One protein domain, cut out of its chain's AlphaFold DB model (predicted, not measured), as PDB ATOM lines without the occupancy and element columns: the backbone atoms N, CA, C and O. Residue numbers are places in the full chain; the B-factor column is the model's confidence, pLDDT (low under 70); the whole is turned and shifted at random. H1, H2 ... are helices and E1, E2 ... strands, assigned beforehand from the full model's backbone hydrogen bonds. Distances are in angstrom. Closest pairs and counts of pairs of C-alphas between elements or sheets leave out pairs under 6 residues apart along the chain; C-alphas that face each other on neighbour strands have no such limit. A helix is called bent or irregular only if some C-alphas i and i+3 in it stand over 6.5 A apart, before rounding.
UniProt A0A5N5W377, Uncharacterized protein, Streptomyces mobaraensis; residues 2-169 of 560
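Overview. This is residues 2 to 169 of the 560 residues of an uncharacterized protein of Streptomyces mobaraensis (UniProt A0A5N5W377). A long, twisted sheet of seven strands has two long helices, H2 and H3, side by side over one face, and its other face is bare of named helices. The short helix H1 sits at one end of the sheet on that same face, and the small helix H4, near the end of the printed part, lies beyond the other end. The printed part has 168 residues, with four named helices and seven named strands in the order E1 H1 E2 E3 E4 E5 E6 H2 E7 H3 H4; the sheet, E6 E5 E4 E3 E2 E1 E7, is antiparallel throughout, and the class is mixed, helices and strands. The whole is only just compact, close to loose, with a radius of gyration of the C-alphas of 18.3 A, and elongated, spanning 63 by 35 by 33 A.

Along the chain. E1, residues 6 to 15, begins at C-alpha 6 (193.460, 233.090, 197.037), is 25.0 A long and bends by 69 degrees at residue 9. H1 is residues 17 to 23. E2, residues 30 to 42, is 36.2 A long and bends by 51 degrees at residue 33. E3, residues 48 to 61, is 40.9 A long, and E4, residues 67 to 81, is 42.9 A. E5 is residues 87 to 92 and E6 residues 99 to 104. H2, residues 107 to 127, is 30.3 A long, with a kink of 26 degrees near residue 117. E7 is residues 132 to 135. H3, residues 139 to 157, is 27.4 A long and irregular: C-alphas 140 and 143 are 7.5 A apart. H4, residues 163 to 166, ends at C-alpha 166 (197.991, 255.486, 216.931).

Arrangement. E2 to E6 form a meander, each strand the antiparallel neighbour of the one before. In the hairpin E2 and E3, N 37 and O 53 are 2.8 A apart; in the hairpin E3 and E4, N 52 and O 77 are 2.8 A apart. E1 and its edge neighbour E7 are antiparallel, with N 13 and O 135 at 2.8 A. H2 is on the sheet at a height of 9.2 A, along the strands. H3 is on the same face at a height of 9.1 A. H2 and H3 touch at a shallow tilt of 25 degrees, opposite ways; their closest C-alphas, Glu 111 and Ile 150, are 6.7 A apart. H1 is on the same face, its C-alpha 20 lying 5.5 A from that of His 59 in E3. H4 is not on the sheet and is apart from H3. Every O i to N i+4 pair is within hydrogen-bond range in H1, 15 of 17 are in H2 and 13 of 15 in H3; H4 is too short for one.

Size, cuts and confidence. The C-alphas farthest apart, Gly 65 and Leu 169, are 65.2 A apart. The printed part has no cut and no long link. Its mean pLDDT is 84.0, with residues 2 to 4, 23 to 28, 63 and 93 to 98 under 70.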
ATOM      1  N   PRO A   2     180.911 233.264 200.403       45.97
ATOM      2  CA  PRO A   2     181.858 234.010 199.579       45.97
ATOM      3  C   PRO A   2     183.046 233.098 199.257       45.97
ATOM      4  O   PRO A   2     183.610 232.485 200.166       45.97
ATOM      5  N   GLU A   3     183.362 232.948 197.972       50.62
ATOM      6  CA  GLU A   3     184.520 232.184 197.511       50.62
ATOM      7  C   GLU A   3     185.780 232.771 198.149       50.62
ATOM      8  O   GLU A   3     186.015 233.978 198.109       50.62
ATOM      9  N   HIS A   4     186.584 231.925 198.792       56.91
ATOM     10  CA  HIS A   4     187.889 232.345 199.282       56.91
ATOM     11  C   HIS A   4     188.809 232.552 198.081       56.91
ATOM     12  O   HIS A   4     189.426 231.603 197.601       56.91
ATOM     13  N   THR A   5     188.888 233.782 197.581       77.50
ATOM     14  CA  THR A   5     189.818 234.135 196.510       77.50
ATOM     15  C   THR A   5     191.237 234.161 197.087       77.50
ATOM     16  O   THR A   5     191.598 235.035 197.883       77.50
ATOM     17  N   GLU A   6     192.025 233.137 196.755       85.56
ATOM     18  CA  GLU A   6     193.460 233.090 197.037       85.56
ATOM     19  C   GLU A   6     194.227 233.571 195.800       85.56
ATOM     20  O   GLU A   6     194.075 233.012 194.716       85.56
ATOM     21  N   HIS A   7     195.076 234.583 195.968       89.19
ATOM     22  CA  HIS A   7     195.942 235.121 194.923       89.19
ATOM     23  C   HIS A   7     197.397 234.756 195.228       89.19
ATOM     24  O   HIS A   7     197.933 235.098 196.283       89.19
ATOM     25  N   THR A   8     198.054 234.042 194.317       91.94
ATOM     26  CA  THR A   8     199.484 233.730 194.439       91.94
ATOM     27  C   THR A   8     200.297 234.944 194.004       91.94
ATOM     28  O   THR A   8     200.247 235.316 192.839       91.94
ATOM     29  N   LEU A   9     201.036 235.550 194.938       91.44
ATOM     30  CA  LEU A   9     201.907 236.697 194.654       91.44
ATOM     31  C   LEU A   9     203.304 236.250 194.216       91.44
ATOM     32  O   LEU A   9     203.940 236.898 193.396       91.44
ATOM     33  N   LEU A  10     203.778 235.135 194.775       92.81
ATOM     34  CA  LEU A  10     205.052 234.525 194.418       92.81
ATOM     35  C   LEU A  10     204.985 233.028 194.690       92.81
ATOM     36  O   LEU A  10     204.511 232.594 195.744       92.81
ATOM     37  N   TYR A  11     205.498 232.235 193.760       94.44
ATOM     38  CA  TYR A  11     205.713 230.819 193.983       94.44
ATOM     39  C   TYR A  11     206.985 230.386 193.272       94.44
ATOM     40  O   TYR A  11     207.088 230.442 192.049       94.44
ATOM     41  N   ILE A  12     207.968 230.014 194.080       94.12
ATOM     42  CA  ILE A  12     209.278 229.561 193.646       94.12
ATOM     43  C   ILE A  12     209.465 228.140 194.152       94.12
ATOM     44  O   ILE A  12     209.116 227.823 195.297       94.12
ATOM     45  N   LYS A  13     210.012 227.277 193.305       95.62
ATOM     46  CA  LYS A  13     210.250 225.876 193.616       95.62
ATOM     47  C   LYS A  13     211.455 225.369 192.840       95.62
ATOM     48  O   LYS A  13     211.434 225.350 191.611       95.62
ATOM     49  N   TYR A  14     212.451 224.890 193.570       94.44
ATOM     50  CA  TYR A  14     213.634 224.233 193.023       94.44
ATOM     51  C   TYR A  14     213.779 222.837 193.601       94.44
ATOM     52  O   TYR A  14     213.333 222.557 194.721       94.44
ATOM     53  N   VAL A  15     214.389 221.963 192.814       93.12
ATOM     54  CA  VAL A  15     214.747 220.610 193.223       93.12
ATOM     55  C   VAL A  15     216.118 220.262 192.688       93.12
ATOM     56  O   VAL A  15     216.475 220.662 191.588       93.12
ATOM     57  N   ASP A  16     216.850 219.482 193.458       91.06
ATOM     58  CA  ASP A  16     218.088 218.855 193.038       91.06
ATOM     59  C   ASP A  16     217.829 217.348 192.986       91.06
ATOM     60  O   ASP A  16     217.692 216.678 194.013       91.06
ATOM     61  N   ASP A  17     217.643 216.833 191.770       85.44
ATOM     62  CA  ASP A  17     217.347 215.416 191.576       85.44
ATOM     63  C   ASP A  17     218.604 214.552 191.797       85.44
ATOM     64  O   ASP A  17     218.475 213.435 192.287       85.44
ATOM     65  N   ALA A  18     219.816 215.088 191.590       83.56
ATOM     66  CA  ALA A  18     221.057 214.371 191.890       83.56
ATOM     67  C   ALA A  18     221.224 214.155 193.402       83.56
ATOM     68  O   ALA A  18     221.573 213.061 193.845       83.56
ATOM     69  N   LEU A  19     220.897 215.157 194.221       81.19
ATOM     70  CA  LEU A  19     220.836 215.007 195.677       81.19
ATOM     71  C   LEU A  19     219.683 214.129 196.144       81.19
ATOM     72  O   LEU A  19     219.797 213.470 197.179       81.19
ATOM     73  N   ALA A  20     218.567 214.103 195.413       79.69
ATOM     74  CA  ALA A  20     217.520 213.125 195.676       79.69
ATOM     75  C   ALA A  20     218.067 211.704 195.460       79.69
ATOM     76  O   ALA A  20     217.939 210.869 196.354       79.69
ATOM     77  N   ASP A  21     218.755 211.459 194.349       76.81
ATOM     78  CA  ASP A  21     219.338 210.158 194.022       76.81
ATOM     79  C   ASP A  21     220.446 209.757 195.012       76.81
ATOM     80  O   ASP A  21     220.465 208.625 195.492       76.81
ATOM     81  N   GLN A  22     221.295 210.695 195.443       70.69
ATOM     82  CA  GLN A  22     222.265 210.464 196.524       70.69
ATOM     83  C   GLN A  22     221.563 210.178 197.863       70.69
ATOM     84  O   GLN A  22     221.905 209.229 198.573       70.69
ATOM     85  N   GLY A  23     220.517 210.940 198.192       61.28
ATOM     86  CA  GLY A  23     219.681 210.748 199.378       61.28
ATOM     87  C   GLY A  23     218.846 209.466 199.368       61.28
ATOM     88  O   GLY A  23     218.351 209.061 200.422       61.28
ATOM     89  N   ALA A  24     218.723 208.787 198.223       59.88
ATOM     90  CA  ALA A  24     218.142 207.449 198.127       59.88
ATOM     91  C   ALA A  24     218.992 206.386 198.848       59.88
ATOM     92  O   ALA A  24     218.518 205.280 199.074       59.88
ATOM     93  N   THR A  25     220.216 206.721 199.261       62.09
ATOM     94  CA  THR A  25     221.088 205.828 200.042       62.09
ATOM     95  C   THR A  25     221.168 206.196 201.528       62.09
ATOM     96  O   THR A  25     221.651 205.403 202.332       62.09
ATOM     97  N   ALA A  26     220.657 207.368 201.928       62.72
ATOM     98  CA  ALA A  26     220.803 207.894 203.284       62.72
ATOM     99  C   ALA A  26     219.542 207.673 204.141       62.72
ATOM    100  O   ALA A  26     218.462 208.196 203.855       62.72
ATOM    101  N   VAL A  27     219.697 206.958 205.262       62.72
ATOM    102  CA  VAL A  27     218.615 206.642 206.219       62.72
ATOM    103  C   VAL A  27     217.960 207.897 206.818       62.72
ATOM    104  O   VAL A  27     216.758 207.906 207.103       62.72
ATOM    105  N   GLU A  28     218.730 208.974 206.987       66.31
ATOM    106  CA  GLU A  28     218.269 210.235 207.588       66.31
ATOM    107  C   GLU A  28     217.442 211.104 206.623       66.31
ATOM    108  O   GLU A  28     216.672 211.959 207.068       66.31
ATOM    109  N   GLY A  29     217.513 210.815 205.319       75.38
ATOM    110  CA  GLY A  29     216.954 211.643 204.257       75.38
ATOM    111  C   GLY A  29     217.811 212.873 203.944       75.38
ATOM    112  O   GLY A  29     218.590 213.345 204.767       75.38
ATOM    113  N   VAL A  30     217.656 213.401 202.733       86.50
ATOM    114  CA  VAL A  30     218.365 214.580 202.223       86.50
ATOM    115  C   VAL A  30     217.344 215.633 201.812       86.50
ATOM    116  O   VAL A  30     216.277 215.320 201.279       86.50
ATOM    117  N   THR A  31     217.658 216.901 202.073       89.12
ATOM    118  CA  THR A  31     216.851 218.015 201.567       89.12
ATOM    119  C   THR A  31     217.214 218.257 200.109       89.12
ATOM    120  O   THR A  31     218.228 218.877 199.819       89.12
ATOM    121  N   SER A  32     216.384 217.753 199.199       90.81
ATOM    122  CA  SER A  32     216.599 217.772 197.748       90.81
ATOM    123  C   SER A  32     215.768 218.835 197.029       90.81
ATOM    124  O   SER A  32     215.509 218.757 195.829       90.81
ATOM    125  N   GLY A  33     215.252 219.817 197.759       93.38
ATOM    126  CA  GLY A  33     214.508 220.909 197.157       93.38
ATOM    127  C   GLY A  33     214.026 221.918 198.172       93.38
ATOM    128  O   GLY A  33     213.948 221.654 199.373       93.38
ATOM    129  N   ILE A  34     213.644 223.075 197.660       95.00
ATOM    130  CA  ILE A  34     213.172 224.197 198.455       95.00
ATOM    131  C   ILE A  34     212.085 224.944 197.688       95.00
ATOM    132  O   ILE A  34     212.076 224.996 196.457       95.00
ATOM    133  N   SER A  35     211.118 225.485 198.416       95.12
ATOM    134  CA  SER A  35     210.025 226.243 197.832       95.12
ATOM    135  C   SER A  35     209.634 227.410 198.716       95.12
ATOM    136  O   SER A  35     209.396 227.237 199.911       95.12
ATOM    137  N   LEU A  36     209.516 228.585 198.107       94.25
ATOM    138  CA  LEU A  36     208.993 229.793 198.725       94.25
ATOM    139  C   LEU A  36     207.636 230.109 198.101       94.25
ATOM    140  O   LEU A  36     207.514 230.237 196.884       94.25
ATOM    141  N   ARG A  37     206.603 230.243 198.931       94.00
ATOM    142  CA  ARG A  37     205.244 230.562 198.489       94.00
ATOM    143  C   ARG A  37     204.694 231.756 199.254       94.00
ATOM    144  O   ARG A  37     204.640 231.721 200.483       94.00
ATOM    145  N   VAL A  38     204.229 232.760 198.520       93.56
ATOM    146  CA  VAL A  38     203.570 233.971 199.015       93.56
ATOM    147  C   VAL A  38     202.145 234.006 198.466       93.56
ATOM    148  O   VAL A  38     201.932 234.008 197.254       93.56
ATOM    149  N   LEU A  39     201.162 234.039 199.361       93.81
ATOM    150  CA  LEU A  39     199.741 234.045 199.019       93.81
ATOM    151  C   LEU A  39     199.043 235.230 199.668       93.81
ATOM    152  O   LEU A  39     199.097 235.359 200.888       93.81
ATOM    153  N   ALA A  40     198.323 236.028 198.890       92.62
ATOM    154  CA  ALA A  40     197.311 236.941 199.395       92.62
ATOM    155  C   ALA A  40     195.955 236.232 199.466       92.62
ATOM    156  O   ALA A  40     195.589 235.444 198.597       92.62
ATOM    157  N   ARG A  41     195.200 236.492 200.529       91.12
ATOM    158  CA  ARG A  41     193.875 235.917 200.760       91.12
ATOM    159  C   ARG A  41     192.930 236.992 201.254       91.12
ATOM    160  O   ARG A  41     193.235 237.662 202.246       91.12
ATOM    161  N   ALA A  42     191.771 237.101 200.616       85.69
ATOM    162  CA  ALA A  42     190.672 237.892 201.144       85.69
ATOM    163  C   ALA A  42     190.040 237.164 202.342       85.69
ATOM    164  O   ALA A  42     189.632 236.001 202.266       85.69
ATOM    165  N   LEU A  43     189.989 237.839 203.488       81.81
ATOM    166  CA  LEU A  43     189.292 237.364 204.675       81.81
ATOM    167  C   LEU A  43     187.781 237.607 204.528       81.81
ATOM    168  O   LEU A  43     187.377 238.522 203.812       81.81
ATOM    169  N   PRO A  44     186.929 236.863 205.263       78.69
ATOM    170  CA  PRO A  44     185.472 237.026 205.210       78.69
ATOM    171  C   PRO A  44     184.952 238.439 205.499       78.69
ATOM    172  O   PRO A  44     183.800 238.736 205.210       78.69
ATOM    173  N   ASP A  45     185.768 239.301 206.104       80.75
ATOM    174  CA  ASP A  45     185.429 240.698 206.370       80.75
ATOM    175  C   ASP A  45     186.113 241.694 205.426       80.75
ATOM    176  O   ASP A  45     186.302 242.854 205.787       80.75
ATOM    177  N   GLY A  46     186.495 241.238 204.229       79.88
ATOM    178  CA  GLY A  46     187.013 242.067 203.136       79.88
ATOM    179  C   GLY A  46     188.472 242.501 203.290       79.88
ATOM    180  O   GLY A  46     189.013 243.151 202.404       79.88
ATOM    181  N   ARG A  47     189.131 242.153 204.399       85.12
ATOM    182  CA  ARG A  47     190.541 242.491 204.648       85.12
ATOM    183  C   ARG A  47     191.471 241.470 204.010       85.12
ATOM    184  O   ARG A  47     191.169 240.281 204.017       85.12
ATOM    185  N   THR A  48     192.648 241.900 203.580       85.75
ATOM    186  CA  THR A  48     193.648 240.989 203.014       85.75
ATOM    187  C   THR A  48     194.609 240.463 204.079       85.75
ATOM    188  O   THR A  48     195.062 241.188 204.972       85.75
ATOM    189  N   SER A  49     194.933 239.176 203.980       91.50
ATOM    190  CA  SER A  49     196.037 238.537 204.691       91.50
ATOM    191  C   SER A  49     197.034 238.007 203.676       91.50
ATOM    192  O   SER A  49     196.650 237.309 202.745       91.50
ATOM    193  N   VAL A  50     198.316 238.260 203.900       92.94
ATOM    194  CA  VAL A  50     199.412 237.666 203.138       92.94
ATOM    195  C   VAL A  50     200.044 236.560 203.976       92.94
ATOM    196  O   VAL A  50     200.403 236.784 205.126       92.94
ATOM    197  N   ALA A  51     200.183 235.359 203.430       92.06
ATOM    198  CA  ALA A  51     200.882 234.242 204.053       92.06
ATOM    199  C   ALA A  51     202.144 233.911 203.259       92.06
ATOM    200  O   ALA A  51     202.080 233.727 202.047       92.06
ATOM    201  N   VAL A  52     203.270 233.783 203.957       91.56
ATOM    202  CA  VAL A  52     204.552 233.375 203.383       91.56
ATOM    203  C   VAL A  52     204.985 232.068 204.020       91.56
ATOM    204  O   VAL A  52     205.023 231.923 205.247       91.56
ATOM    205  N   SER A  53     205.278 231.093 203.172       91.19
ATOM    206  CA  SER A  53     205.655 229.746 203.574       91.19
ATOM    207  C   SER A  53     206.916 229.314 202.846       91.19
ATOM    208  O   SER A  53     206.971 229.387 201.621       91.19
ATOM    209  N   LEU A  54     207.887 228.819 203.606       91.94
ATOM    210  CA  LEU A  54     209.076 228.163 203.085       91.94
ATOM    211  C   LEU A  54     208.952 226.661 203.352       91.94
ATOM    212  O   LEU A  54     208.732 226.254 204.498       91.94
ATOM    213  N   TYR A  55     209.088 225.853 202.312       91.62
ATOM    214  CA  TYR A  55     209.055 224.398 202.372       91.62
ATOM    215  C   TYR A  55     210.379 223.820 201.895       91.62
ATOM    216  O   TYR A  55     210.993 224.344 200.974       91.62
ATOM    217  N   GLU A  56     210.768 222.706 202.489       92.25
ATOM    218  CA  GLU A  56     211.874 221.869 202.043       92.25
ATOM    219  C   GLU A  56     211.301 220.570 201.479       92.25
ATOM    220  O   GLU A  56     210.386 219.980 202.060       92.25
ATOM    221  N   ARG A  57     211.816 220.123 200.337       91.44
ATOM    222  CA  ARG A  57     211.562 218.781 199.816       91.44
ATOM    223  C   ARG A  57     212.563 217.861 200.486       91.44
ATOM    224  O   ARG A  57     213.761 217.992 200.267       91.44
ATOM    225  N   VAL A  58     212.070 216.928 201.284       87.12
ATOM    226  CA  VAL A  58     212.907 215.880 201.864       87.12
ATOM    227  C   VAL A  58     212.730 214.638 201.011       87.12
ATOM    228  O   VAL A  58     211.606 214.155 200.848       87.12
ATOM    229  N   HIS A  59     213.832 214.143 200.462       84.81
ATOM    230  CA  HIS A  59     213.916 212.834 199.841       84.81
ATOM    231  C   HIS A  59     214.482 211.846 200.849       84.81
ATOM    232  O   HIS A  59     215.482 212.129 201.505       84.81
ATOM    233  N   ARG A  60     213.827 210.701 201.016       78.06
ATOM    234  CA  ARG A  60     214.273 209.696 201.971       78.06
ATOM    235  C   ARG A  60     214.028 208.295 201.441       78.06
ATOM    236  O   ARG A  60     213.005 208.014 200.811       78.06
ATOM    237  N   MET A  61     214.948 207.402 201.781       76.12
ATOM    238  CA  MET A  61     214.767 205.976 201.600       76.12
ATOM    239  C   MET A  61     213.965 205.392 202.765       76.12
ATOM    240  O   MET A  61     214.321 205.560 203.936       76.12
ATOM    241  N   ARG A  62     212.845 204.725 202.461       74.56
ATOM    242  CA  ARG A  62     212.221 203.835 203.445       74.56
ATOM    243  C   ARG A  62     213.104 202.624 203.635       74.56
ATOM    244  O   ARG A  62     213.746 202.168 202.697       74.56
ATOM    245  N   ALA A  63     213.020 202.031 204.805       68.88
ATOM    246  CA  ALA A  63     213.716 200.801 205.110       68.88
ATOM    247  C   ALA A  63     213.364 199.661 204.130       68.88
ATOM    248  O   ALA A  63     214.201 198.835 203.806       68.88
ATOM    249  N   SER A  64     212.169 199.699 203.527       70.19
ATOM    250  CA  SER A  64     211.761 198.797 202.438       70.19
ATOM    251  C   SER A  64     212.441 199.041 201.079       70.19
ATOM    252  O   SER A  64     211.918 198.572 200.072       70.19
ATOM    253  N   GLY A  65     213.468 199.889 200.990       71.56
ATOM    254  CA  GLY A  65     214.113 200.278 199.726       71.56
ATOM    255  C   GLY A  65     213.260 201.164 198.803       71.56
ATOM    256  O   GLY A  65     213.639 201.422 197.666       71.56
ATOM    257  N   LYS A  66     212.089 201.643 199.256       76.94
ATOM    258  CA  LYS A  66     211.197 202.497 198.447       76.94
ATOM    259  C   LYS A  66     211.464 203.968 198.707       76.94
ATOM    260  O   LYS A  66     211.373 204.422 199.851       76.94
ATOM    261  N   ALA A  67     211.786 204.706 197.651       75.50
ATOM    262  CA  ALA A  67     212.072 206.127 197.750       75.50
ATOM    263  C   ALA A  67     210.762 206.884 197.932       75.50
ATOM    264  O   ALA A  67     209.769 206.605 197.257       75.50
ATOM    265  N   PHE A  68     210.737 207.829 198.864       79.88
ATOM    266  CA  PHE A  68     209.602 208.721 199.021       79.88
ATOM    267  C   PHE A  68     210.085 210.148 199.234       79.88
ATOM    268  O   PHE A  68     211.104 210.402 199.876       79.88
ATOM    269  N   HIS A  69     209.327 211.091 198.688       83.50
ATOM    270  CA  HIS A  69     209.563 212.510 198.877       83.50
ATOM    271  C   HIS A  69     208.332 213.173 199.463       83.50
ATOM    272  O   HIS A  69     207.196 212.839 199.125       83.50
ATOM    273  N   TYR A  70     208.559 214.153 200.323       85.56
ATOM    274  CA  TYR A  70     207.495 214.982 200.862       85.56
ATOM    275  C   TYR A  70     207.998 216.401 201.079       85.56
ATOM    276  O   TYR A  70     209.183 216.638 201.309       85.56
ATOM    277  N   TRP A  71     207.076 217.354 200.998       86.12
ATOM    278  CA  TRP A  71     207.356 218.747 201.309       86.12
ATOM    279  C   TRP A  71     207.060 218.990 202.780       86.12
ATOM    280  O   TRP A  71     205.921 218.842 203.230       86.12
ATOM    281  N   THR A  72     208.089 219.356 203.531       84.25
ATOM    282  CA  THR A  72     207.963 219.728 204.932       84.25
ATOM    283  C   THR A  72     208.069 221.246 205.081       84.25
ATOM    284  O   THR A  72     208.937 221.878 204.486       84.25
ATOM    285  N   PRO A  73     207.169 221.884 205.833       83.31
ATOM    286  CA  PRO A  73     207.229 223.316 206.085       83.31
ATOM    287  C   PRO A  73     208.384 223.638 207.035       83.31
ATOM    288  O   PRO A  73     208.365 223.220 208.193       83.31
ATOM    289  N   LYS A  74     209.335 224.446 206.564       84.88
ATOM    290  CA  LYS A  74     210.435 224.997 207.365       84.88
ATOM    291  C   LYS A  74     209.978 226.203 208.171       84.88
ATOM    292  O   LYS A  74     210.133 226.232 209.390       84.88
ATOM    293  N   THR A  75     209.325 227.148 207.499       85.56
ATOM    294  CA  THR A  75     208.865 228.398 208.112       85.56
ATOM    295  C   THR A  75     207.468 228.746 207.616       85.56
ATOM    296  O   THR A  75     207.172 228.625 206.429       85.56
ATOM    297  N   PHE A  76     206.594 229.182 208.525       87.50
ATOM    298  CA  PHE A  76     205.268 229.692 208.181       87.50
ATOM    299  C   PHE A  76     205.014 231.012 208.897       87.50
ATOM    300  O   PHE A  76     205.041 231.087 210.130       87.50
ATOM    301  N   THR A  77     204.730 232.043 208.114       89.94
ATOM    302  CA  THR A  77     204.495 233.399 208.601       89.94
ATOM    303  C   THR A  77     203.315 234.026 207.874       89.94
ATOM    304  O   THR A  77     202.989 233.647 206.751       89.94
ATOM    305  N   SER A  78     202.625 234.962 208.515       91.19
ATOM    306  CA  SER A  78     201.507 235.671 207.896       91.19
ATOM    307  C   SER A  78     201.441 237.113 208.357       91.19
ATOM    308  O   SER A  78     201.498 237.366 209.561       91.19
ATOM    309  N   MET A  79     201.227 238.032 207.429       91.94
ATOM    310  CA  MET A  79     200.960 239.436 207.684       91.94
ATOM    311  C   MET A  79     199.493 239.750 207.395       91.94
ATOM    312  O   MET A  79     198.947 239.302 206.392       91.94
ATOM    313  N   ALA A  80     198.830 240.499 208.272       91.25
ATOM    314  CA  ALA A  80     197.440 240.894 208.054       91.25
ATOM    315  C   ALA A  80     197.119 242.238 208.702       91.25
ATOM    316  O   ALA A  80     197.635 242.566 209.774       91.25
ATOM    317  N   ARG A  81     196.185 242.980 208.096       88.94
ATOM    318  CA  ARG A  81     195.597 244.173 208.712       88.94
ATOM    319  C   ARG A  81     194.441 243.784 209.631       88.94
ATOM    320  O   ARG A  81     193.514 243.071 209.252       88.94
ATOM    321  N   THR A  82     194.486 244.240 210.875       86.62
ATOM    322  CA  THR A  82     193.450 244.038 211.897       86.62
ATOM    323  C   THR A  82     192.233 244.944 211.655       86.62
ATOM    324  O   THR A  82     192.315 245.913 210.908       86.62
ATOM    325  N   LYS A  83     191.099 244.678 212.326       84.62
ATOM    326  CA  LYS A  83     189.888 245.525 212.243       84.62
ATOM    327  C   LYS A  83     190.112 246.950 212.753       84.62
ATOM    328  O   LYS A  83     189.333 247.836 212.443       84.62
ATOM    329  N   LYS A  84     191.158 247.155 213.555       84.56
ATOM    330  CA  LYS A  84     191.560 248.472 214.057       84.56
ATOM    331  C   LYS A  84     192.633 249.122 213.177       84.56
ATOM    332  O   LYS A  84     193.362 249.987 213.647       84.56
ATOM    333  N   SER A  85     192.801 248.659 211.941       86.31
ATOM    334  CA  SER A  85     193.796 249.172 210.991       86.31
ATOM    335  C   SER A  85     195.250 249.084 211.478       86.31
ATOM    336  O   SER A  85     196.090 249.856 211.037       86.31
ATOM    337  N   LEU A  86     195.559 248.155 212.389       87.12
ATOM    338  CA  LEU A  86     196.941 247.794 212.732       87.12
ATOM    339  C   LEU A  86     197.432 246.664 211.839       87.12
ATOM    340  O   LEU A  86     196.655 245.744 211.583       87.12
ATOM    341  N   VAL A  87     198.701 246.670 211.450       88.06
ATOM    342  CA  VAL A  87     199.319 245.555 210.721       88.06
ATOM    343  C   VAL A  87     200.020 244.629 211.708       88.06
ATOM    344  O   VAL A  87     200.745 245.079 212.595       88.06
ATOM    345  N   VAL A  88     199.770 243.325 211.589       87.81
ATOM    346  CA  VAL A  88     200.389 242.302 212.436       87.81
ATOM    347  C   VAL A  88     201.121 241.270 211.596       87.81
ATOM    348  O   VAL A  88     200.553 240.726 210.654       87.81
ATOM    349  N   LEU A  89     202.356 240.966 211.985       88.38
ATOM    350  CA  LEU A  89     203.136 239.836 211.505       88.38
ATOM    351  C   LEU A  89     203.031 238.705 212.527       88.38
ATOM    352  O   LEU A  89     203.313 238.878 213.715       88.38
ATOM    353  N   ARG A  90     202.607 237.534 212.071       86.69
ATOM    354  CA  ARG A  90     202.493 236.324 212.874       86.69
ATOM    355  C   ARG A  90     203.472 235.283 212.367       86.69
ATOM    356  O   ARG A  90     203.356 234.836 211.236       86.69
ATOM    357  N   GLU A  91     204.368 234.848 213.235       85.38
ATOM    358  CA  GLU A  91     205.308 233.761 212.976       85.38
ATOM    359  C   GLU A  91     204.841 232.519 213.723       85.38
ATOM    360  O   GLU A  91     204.448 232.617 214.887       85.38
ATOM    361  N   ILE A  92     204.844 231.357 213.072       76.94
ATOM    362  CA  ILE A  92     204.472 230.089 213.699       76.94
ATOM    363  C   ILE A  92     205.687 229.167 213.687       76.94
ATOM    364  O   ILE A  92     206.039 228.597 212.657       76.94
ATOM    365  N   ASP A  93     206.284 228.974 214.857       69.12
ATOM    366  CA  ASP A  93     207.248 227.908 215.088       69.12
ATOM    367  C   ASP A  93     206.486 226.580 215.107       69.12
ATOM    368  O   ASP A  93     205.696 226.315 216.015       69.12
ATOM    369  N   ARG A  94     206.698 225.739 214.092       64.44
ATOM    370  CA  ARG A  94     206.032 224.435 213.998       64.44
ATOM    371  C   ARG A  94     206.605 223.386 214.945       64.44
ATOM    372  O   ARG A  94     205.860 222.484 215.317       64.44
ATOM    373  N   ARG A  95     207.868 223.507 215.376       57.97
ATOM    374  CA  ARG A  95     208.480 222.565 216.332       57.97
ATOM    375  C   ARG A  95     207.824 222.696 217.700       57.97
ATOM    376  O   ARG A  95     207.515 221.696 218.338       57.97
ATOM    377  N   THR A  96     207.561 223.930 218.130       58.03
ATOM    378  CA  THR A  96     206.936 224.215 219.435       58.03
ATOM    379  C   THR A  96     205.438 224.543 219.343       58.03
ATOM    380  O   THR A  96     204.753 224.733 220.357       58.03
ATOM    381  N   GLY A  97     204.916 224.693 218.123       61.00
ATOM    382  CA  GLY A  97     203.602 225.267 217.831       61.00
ATOM    383  C   GLY A  97     203.462 226.741 218.240       61.00
ATOM    384  O   GLY A  97     202.345 227.277 218.210       61.00
ATOM    385  N   ARG A  98     204.521 227.400 218.749       60.81
ATOM    386  CA  ARG A  98     204.471 228.773 219.285       60.81
ATOM    387  C   ARG A  98     204.180 229.745 218.160       60.81
ATOM    388  O   ARG A  98     204.891 229.792 217.169       60.81
ATOM    389  N   SER A  99     203.108 230.516 218.332       70.75
ATOM    390  CA  SER A  99     202.830 231.628 217.440       70.75
ATOM    391  C   SER A  99     203.243 232.925 218.111       70.75
ATOM    392  O   SER A  99     202.680 233.275 219.154       70.75
ATOM    393  N   TYR A 100     204.177 233.630 217.499       74.31
ATOM    394  CA  TYR A 100     204.591 234.963 217.898       74.31
ATOM    395  C   TYR A 100     203.838 235.970 217.039       74.31
ATOM    396  O   TYR A 100     203.625 235.745 215.853       74.31
ATOM    397  N   THR A 101     203.367 237.056 217.643       79.62
ATOM    398  CA  THR A 101     202.679 238.127 216.918       79.62
ATOM    399  C   THR A 101     203.364 239.437 217.239       79.62
ATOM    400  O   THR A 101     203.451 239.829 218.404       79.62
ATOM    401  N   ARG A 102     203.843 240.100 216.194       79.88
ATOM    402  CA  ARG A 102     204.472 241.415 216.226       79.88
ATOM    403  C   ARG A 102     203.564 242.383 215.479       79.88
ATOM    404  O   ARG A 102     202.894 241.983 214.533       79.88
ATOM    405  N   HIS A 103     203.488 243.623 215.939       82.44
ATOM    406  CA  HIS A 103     202.814 244.667 215.170       82.44
ATOM    407  C   HIS A 103     203.869 245.370 214.327       82.44
ATOM    408  O   HIS A 103     205.010 245.501 214.771       82.44
ATOM    409  N   VAL A 104     203.491 245.759 213.120       84.25
ATOM    410  CA  VAL A 104     204.399 246.313 212.121       84.25
ATOM    411  C   VAL A 104     204.038 247.778 211.929       84.25
ATOM    412  O   VAL A 104     202.925 248.089 211.511       84.25
ATOM    413  N   PHE A 105     204.982 248.647 212.283       81.50
ATOM    414  CA  PHE A 105     204.892 250.107 212.145       81.50
ATOM    415  C   PHE A 105     206.036 250.679 211.294       81.50
ATOM    416  O   PHE A 105     206.062 251.873 211.041       81.50
ATOM    417  N   SER A 106     206.985 249.836 210.868       80.75
ATOM    418  CA  SER A 106     208.119 250.220 210.027       80.75
ATOM    419  C   SER A 106     208.138 249.377 208.760       80.75
ATOM    420  O   SER A 106     207.999 248.150 208.838       80.75
ATOM    421  N   GLU A 107     208.362 250.021 207.618       78.50
ATOM    422  CA  GLU A 107     208.508 249.348 206.324       78.50
ATOM    423  C   GLU A 107     209.731 248.427 206.307       78.50
ATOM    424  O   GLU A 107     209.641 247.293 205.838       78.50
ATOM    425  N   THR A 108     210.820 248.837 206.964       81.31
ATOM    426  CA  THR A 108     212.057 248.044 207.060       81.31
ATOM    427  C   THR A 108     211.833 246.675 207.709       81.31
ATOM    428  O   THR A 108     212.484 245.690 207.357       81.31
ATOM    429  N   LEU A 109     210.879 246.565 208.642       77.06
ATOM    430  CA  LEU A 109     210.536 245.292 209.279       77.06
ATOM    431  C   LEU A 109     209.747 244.374 208.332       77.06
ATOM    432  O   LEU A 109     209.897 243.154 208.392       77.06
ATOM    433  N   ALA A 110     208.897 244.943 207.475       74.56
ATOM    434  CA  ALA A 110     208.140 244.183 206.484       74.56
ATOM    435  C   ALA A 110     209.052 243.664 205.359       74.56
ATOM    436  O   ALA A 110     208.927 242.504 204.966       74.56
ATOM    437  N   GLU A 111     209.991 244.490 204.898       84.19
ATOM    438  CA  GLU A 111     210.999 244.132 203.891       84.19
ATOM    439  C   GLU A 111     211.963 243.061 204.412       84.19
ATOM    440  O   GLU A 111     212.082 241.983 203.825       84.19
ATOM    441  N   SER A 112     212.602 243.311 205.563       84.62
ATOM    442  CA  SER A 112     213.576 242.380 206.158       84.62
ATOM    443  C   SER A 112     212.988 240.999 206.451       84.62
ATOM    444  O   SER A 112     213.699 239.998 206.380       84.62
ATOM    445  N   TRP A 113     211.685 240.913 206.736       84.12
ATOM    446  CA  TRP A 113     210.991 239.642 206.931       84.12
ATOM    447  C   TRP A 113     211.001 238.760 205.674       84.12
ATOM    448  O   TRP A 113     211.260 237.560 205.778       84.12
ATOM    449  N   ILE A 114     210.733 239.333 204.498       83.12
ATOM    450  CA  ILE A 114     210.669 238.572 203.244       83.12
ATOM    451  C   ILE A 114     212.078 238.309 202.720       83.12
ATOM    452  O   ILE A 114     212.374 237.169 202.360       83.12
ATOM    453  N   HIS A 115     212.973 239.299 202.776       87.56
ATOM    454  CA  HIS A 115     214.381 239.098 202.426       87.56
ATOM    455  C   HIS A 115     215.046 238.037 203.307       87.56
ATOM    456  O   HIS A 115     215.797 237.213 202.803       87.56
ATOM    457  N   GLY A 116     214.713 237.963 204.600       87.38
ATOM    458  CA  GLY A 116     215.221 236.904 205.474       87.38
ATOM    459  C   GLY A 116     214.795 235.495 205.038       87.38
ATOM    460  O   GLY A 116     215.541 234.539 205.232       87.38
ATOM    461  N   LEU A 117     213.613 235.350 204.430       85.06
ATOM    462  CA  LEU A 117     213.160 234.082 203.850       85.06
ATOM    463  C   LEU A 117     213.791 233.815 202.479       85.06
ATOM    464  O   LEU A 117     214.121 232.661 202.201       85.06
ATOM    465  N   SER A 118     213.987 234.858 201.665       87.00
ATOM    466  CA  SER A 118     214.710 234.779 200.387       87.00
ATOM    467  C   SER A 118     216.155 234.345 200.585       87.00
ATOM    468  O   SER A 118     216.608 233.410 199.943       87.00
ATOM    469  N   TRP A 119     216.832 234.894 201.590       90.94
ATOM    470  CA  TRP A 119     218.206 234.532 201.914       90.94
ATOM    471  C   TRP A 119     218.366 233.037 202.231       90.94
ATOM    472  O   TRP A 119     219.368 232.424 201.874       90.94
ATOM    473  N   ILE A 120     217.373 232.403 202.873       90.50
ATOM    474  CA  ILE A 120     217.397 230.947 203.108       90.50
ATOM    475  C   ILE A 120     217.274 230.180 201.783       90.50
ATOM    476  O   ILE A 120     217.905 229.134 201.627       90.50
ATOM    477  N   LEU A 121     216.450 230.678 200.858       90.50
ATOM    478  CA  LEU A 121     216.287 230.126 199.515       90.50
ATOM    479  C   LEU A 121     217.576 230.279 198.690       90.50
ATOM    480  O   LEU A 121     218.070 229.283 198.174       90.50
ATOM    481  N   GLU A 122     218.142 231.482 198.618       89.94
ATOM    482  CA  GLU A 122     219.397 231.785 197.917       89.94
ATOM    483  C   GLU A 122     220.564 230.978 198.468       89.94
ATOM    484  O   GLU A 122     221.282 230.342 197.704       89.94
ATOM    485  N   ARG A 123     220.720 230.929 199.795       92.88
ATOM    486  CA  ARG A 123     221.765 230.121 200.424       92.88
ATOM    487  C   ARG A 123     221.652 228.656 200.021       92.88
ATOM    488  O   ARG A 123     222.659 228.041 199.698       92.88
ATOM    489  N   TRP A 124     220.435 228.107 200.009       93.06
ATOM    490  CA  TRP A 124     220.230 226.741 199.533       93.06
ATOM    491  C   TRP A 124     220.603 226.609 198.050       93.06
ATOM    492  O   TRP A 124     221.265 225.650 197.693       93.06
ATOM    493  N   LEU A 125     220.266 227.565 197.184       91.19
ATOM    494  CA  LEU A 125     220.674 227.518 195.771       91.19
ATOM    495  C   LEU A 125     222.197 227.601 195.587       91.19
ATOM    496  O   LEU A 125     222.739 226.911 194.730       91.19
ATOM    497  N   CYS A 126     222.900 228.388 196.405       91.12
ATOM    498  CA  CYS A 126     224.364 228.431 196.403       91.12
ATOM    499  C   CYS A 126     224.984 227.099 196.842       91.12
ATOM    500  O   CYS A 126     225.966 226.661 196.250       91.12
ATOM    501  N   ASP A 127     224.404 226.459 197.860       91.50
ATOM    502  CA  ASP A 127     224.867 225.164 198.366       91.50
ATOM    503  C   ASP A 127     224.532 224.004 197.399       91.50
ATOM    504  O   ASP A 127     225.113 222.927 197.509       91.50
ATOM    505  N   ASN A 128     223.600 224.208 196.457       90.75
ATOM    506  CA  ASN A 128     223.087 223.187 195.538       90.75
ATOM    507  C   ASN A 128     223.069 223.730 194.091       90.75
ATOM    508  O   ASN A 128     221.995 223.987 193.543       90.75
ATOM    509  N   PRO A 129     224.243 223.933 193.460       88.38
ATOM    510  CA  PRO A 129     224.345 224.575 192.145       88.38
ATOM    511  C   PRO A 129     223.692 223.770 191.010       88.38
ATOM    512  O   PRO A 129     223.303 224.350 190.000       88.38
ATOM    513  N   GLU A 130     223.525 222.456 191.191       88.44
ATOM    514  CA  GLU A 130     222.839 221.555 190.252       88.44
ATOM    515  C   GLU A 130     221.305 221.589 190.400       88.44
ATOM    516  O   GLU A 130     220.574 220.911 189.670       88.44
ATOM    517  N   ALA A 131     220.780 222.380 191.344       89.69
ATOM    518  CA  ALA A 131     219.348 222.501 191.545       89.69
ATOM    519  C   ALA A 131     218.666 223.101 190.311       89.69
ATOM    520  O   ALA A 131     218.903 224.241 189.909       89.69
ATOM    521  N   ARG A 132     217.713 222.356 189.751       90.88
ATOM    522  CA  ARG A 132     216.886 222.821 188.644       90.88
ATOM    523  C   ARG A 132     215.619 223.496 189.138       90.88
ATOM    524  O   ARG A 132     214.994 223.121 190.137       90.88
ATOM    525  N   ARG A 133     215.179 224.475 188.360       92.25
ATOM    526  CA  ARG A 133     213.907 225.156 188.566       92.25
ATOM    527  C   ARG A 133     212.733 224.253 188.194       92.25
ATOM    528  O   ARG A 133     212.695 223.699 187.099       92.25
ATOM    529  N   LEU A 134     211.742 224.169 189.078       91.50
ATOM    530  CA  LEU A 134     210.415 223.643 188.750       91.50
ATOM    531  C   LEU A 134     209.428 224.769 188.451       91.50
ATOM    532  O   LEU A 134     208.697 224.690 187.471       91.50
ATOM    533  N   GLU A 135     209.401 225.799 189.296       91.94
ATOM    534  CA  GLU A 135     208.488 226.941 189.184       91.94
ATOM    535  C   GLU A 135     209.193 228.214 189.686       91.94
ATOM    536  O   GLU A 135     209.992 228.141 190.621       91.94
ATOM    537  N   GLY A 136     208.906 229.375 189.090       89.38
ATOM    538  CA  GLY A 136     209.478 230.670 189.492       89.38
ATOM    539  C   GLY A 136     210.505 231.254 188.502       89.38
ATOM    540  O   GLY A 136     210.537 230.850 187.337       89.38
ATOM    541  N   PRO A 137     211.323 232.240 188.915       86.94
ATOM    542  CA  PRO A 137     212.373 232.832 188.081       86.94
ATOM    543  C   PRO A 137     213.600 231.910 187.971       86.94
ATOM    544  O   PRO A 137     213.701 230.921 188.687       86.94
ATOM    545  N   GLU A 138     214.541 232.215 187.078       85.06
ATOM    546  CA  GLU A 138     215.878 231.594 187.134       85.06
ATOM    547  C   GLU A 138     216.585 231.965 188.454       85.06
ATOM    548  O   GLU A 138     216.250 233.009 189.019       85.06
ATOM    549  N   PRO A 139     217.559 231.173 188.952       79.75
ATOM    550  CA  PRO A 139     218.241 231.444 190.224       79.75
ATOM    551  C   PRO A 139     218.775 232.881 190.357       79.75
ATOM    552  O   PRO A 139     218.566 233.522 191.379       79.75
ATOM    553  N   GLY A 140     219.362 233.442 189.292       79.00
ATOM    554  CA  GLY A 140     219.847 234.832 189.270       79.00
ATOM    555  C   GLY A 140     218.753 235.913 189.217       79.00
ATOM    556  O   GLY A 140     219.064 237.099 189.201       79.00
ATOM    557  N   GLY A 141     217.475 235.528 189.148       85.81
ATOM    558  CA  GLY A 141     216.314 236.422 189.124       85.81
ATOM    559  C   GLY A 141     215.445 236.359 190.384       85.81
ATOM    560  O   GLY A 141     214.368 236.959 190.390       85.81
ATOM    561  N   VAL A 142     215.872 235.626 191.420       87.81
ATOM    562  CA  VAL A 142     215.120 235.456 192.676       87.81
ATOM    563  C   VAL A 142     214.919 236.794 193.388       87.81
ATOM    564  O   VAL A 142     213.771 237.126 193.683       87.81
ATOM    565  N   ASP A 143     215.974 237.598 193.553       87.94
ATOM    566  CA  ASP A 143     215.916 238.907 194.226       87.94
ATOM    567  C   ASP A 143     214.851 239.814 193.609       87.94
ATOM    568  O   ASP A 143     213.957 240.310 194.290       87.94
ATOM    569  N   LYS A 144     214.860 239.928 192.277       90.69
ATOM    570  CA  LYS A 144     213.887 240.742 191.540       90.69
ATOM    571  C   LYS A 144     212.451 240.243 191.728       90.69
ATOM    572  O   LYS A 144     211.532 241.053 191.839       90.69
ATOM    573  N   ALA A 145     212.232 238.927 191.737       90.62
ATOM    574  CA  ALA A 145     210.903 238.358 191.966       90.62
ATOM    575  C   ALA A 145     210.431 238.573 193.414       90.62
ATOM    576  O   ALA A 145     209.240 238.772 193.662       90.62
ATOM    577  N   VAL A 146     211.363 238.566 194.366       90.38
ATOM    578  CA  VAL A 146     211.098 238.875 195.770       90.38
ATOM    579  C   VAL A 146     210.765 240.352 195.958       90.38
ATOM    580  O   VAL A 146     209.764 240.647 196.608       90.38
ATOM    581  N   ASP A 147     211.492 241.267 195.321       90.75
ATOM    582  CA  ASP A 147     211.191 242.703 195.345       90.75
ATOM    583  C   ASP A 147     209.801 243.003 194.769       90.75
ATOM    584  O   ASP A 147     209.017 243.759 195.350       90.75
ATOM    585  N   GLN A 148     209.441 242.347 193.661       91.75
ATOM    586  CA  GLN A 148     208.096 242.430 193.084       91.75
ATOM    587  C   GLN A 148     207.027 241.904 194.049       91.75
ATOM    588  O   GLN A 148     205.971 242.521 194.202       91.75
ATOM    589  N   ALA A 149     207.300 240.795 194.742       90.81
ATOM    590  CA  ALA A 149     206.396 240.264 195.752       90.81
ATOM    591  C   ALA A 149     206.253 241.221 196.944       90.81
ATOM    592  O   ALA A 149     205.141 241.417 197.428       90.81
ATOM    593  N   ILE A 150     207.337 241.857 197.398       90.19
ATOM    594  CA  ILE A 150     207.311 242.876 198.456       90.19
ATOM    595  C   ILE A 150     206.423 244.052 198.034       90.19
ATOM    596  O   ILE A 150     205.564 244.467 198.814       90.19
ATOM    597  N   ALA A 151     206.580 244.558 196.809       90.88
ATOM    598  CA  ALA A 151     205.741 245.632 196.278       90.88
ATOM    599  C   ALA A 151     204.255 245.227 196.231       90.88
ATOM    600  O   ALA A 151     203.402 245.949 196.749       90.88
ATOM    601  N   ALA A 152     203.945 244.029 195.723       91.00
ATOM    602  CA  ALA A 152     202.578 243.509 195.693       91.00
ATOM    603  C   ALA A 152     201.992 243.336 197.105       91.00
ATOM    604  O   ALA A 152     200.821 243.625 197.343       91.00
ATOM    605  N   ILE A 153     202.791 242.899 198.079       89.81
ATOM    606  CA  ILE A 153     202.355 242.788 199.477       89.81
ATOM    607  C   ILE A 153     201.992 244.158 200.047       89.81
ATOM    608  O   ILE A 153     200.987 244.253 200.753       89.81
ATOM    609  N   ARG A 154     202.761 245.212 199.739       88.06
ATOM    610  CA  ARG A 154     202.434 246.581 200.173       88.06
ATOM    611  C   ARG A 154     201.098 247.035 199.613       88.06
ATOM    612  O   ARG A 154     200.284 247.547 200.373       88.06
ATOM    613  N   GLU A 155     200.840 246.775 198.336       89.56
ATOM    614  CA  GLU A 155     199.554 247.084 197.707       89.56
ATOM    615  C   GLU A 155     198.391 246.358 198.409       89.56
ATOM    616  O   GLU A 155     197.381 246.966 198.755       89.56
ATOM    617  N   HIS A 156     198.563 245.071 198.722       89.94
ATOM    618  CA  HIS A 156     197.525 244.257 199.361       89.94
ATOM    619  C   HIS A 156     197.296 244.591 200.844       89.94
ATOM    620  O   HIS A 156     196.172 244.478 201.340       89.94
ATOM    621  N   ILE A 157     198.353 244.928 201.587       89.06
ATOM    622  CA  ILE A 157     198.272 245.248 203.019       89.06
ATOM    623  C   ILE A 157     197.896 246.719 203.235       89.06
ATOM    624  O   ILE A 157     197.217 247.013 204.225       89.06
ATOM    625  N   GLY A 158     198.295 247.622 202.337       87.31
ATOM    626  CA  GLY A 158     198.138 249.076 202.424       87.31
ATOM    627  C   GLY A 158     199.150 249.754 203.356       87.31
ATOM    628  O   GLY A 158     199.931 249.087 204.038       87.31
ATOM    629  N   GLU A 159     199.074 251.083 203.455       88.25
ATOM    630  CA  GLU A 159     199.991 251.920 204.247       88.25
ATOM    631  C   GLU A 159     200.070 251.516 205.724       88.25
ATOM    632  O   GLU A 159     199.051 251.283 206.399       88.25
ATOM    633  N   LEU A 160     201.292 251.419 206.250       86.38
ATOM    634  CA  LEU A 160     201.502 251.104 207.657       86.38
ATOM    635  C   LEU A 160     200.998 252.258 208.540       86.38
ATOM    636  O   LEU A 160     201.185 253.424 208.206       86.38
ATOM    637  N   PRO A 161     200.343 251.959 209.672       85.00
ATOM    638  CA  PRO A 161     199.918 253.002 210.592       85.00
ATOM    639  C   PRO A 161     201.129 253.667 211.259       85.00
ATOM    640  O   PRO A 161     202.042 252.971 211.696       85.00
ATOM    641  N   ASP A 162     201.086 254.987 211.429       83.81
ATOM    642  CA  ASP A 162     202.092 255.714 212.206       83.81
ATOM    643  C   ASP A 162     201.929 255.462 213.717       83.81
ATOM    644  O   ASP A 162     200.829 255.569 214.266       83.81
ATOM    645  N   TRP A 163     203.024 255.123 214.402       82.12
ATOM    646  CA  TRP A 163     202.991 254.788 215.828       82.12
ATOM    647  C   TRP A 163     202.494 255.956 216.682       82.12
ATOM    648  O   TRP A 163     201.598 255.767 217.508       82.12
ATOM    649  N   ASN A 164     203.044 257.153 216.471       82.81
ATOM    650  CA  ASN A 164     202.761 258.325 217.299       82.81
ATOM    651  C   ASN A 164     201.302 258.772 217.157       82.81
ATOM    652  O   ASN A 164     200.660 259.127 218.145       82.81
ATOM    653  N   ASN A 165     200.744 258.643 215.954       85.00
ATOM    654  CA  ASN A 165     199.334 258.887 215.688       85.00
ATOM    655  C   ASN A 165     198.427 257.851 216.365       85.00
ATOM    656  O   ASN A 165     197.376 258.201 216.901       85.00
ATOM    657  N   ARG A 166     198.809 256.566 216.354       86.31
ATOM    658  CA  ARG A 166     197.991 255.486 216.931       86.31
ATOM    659  C   ARG A 166     198.153 255.334 218.447       86.31
ATOM    660  O   ARG A 166     197.263 254.773 219.084       86.31
ATOM    661  N   PHE A 167     199.246 255.809 219.038       85.81
ATOM    662  CA  PHE A 167     199.539 255.698 220.473       85.81
ATOM    663  C   PHE A 167     200.041 257.031 221.058       85.81
ATOM    664  O   PHE A 167     201.149 257.088 221.592       85.81
ATOM    665  N   PRO A 168     199.226 258.101 221.045       85.94
ATOM    666  CA  PRO A 168     199.683 259.456 221.379       85.94
ATOM    667  C   PRO A 168     200.138 259.630 222.841       85.94
ATOM    668  O   PRO A 168     200.852 260.577 223.165       85.94
ATOM    669  N   LEU A 169     199.744 258.714 223.734       85.56
ATOM    670  CA  LEU A 169     200.159 258.693 225.143       85.56
ATOM    671  C   LEU A 169     201.472 257.932 225.400       85.56
ATOM    672  O   LEU A 169     201.977 257.962 226.519       85.56
TER     673      LEU A 169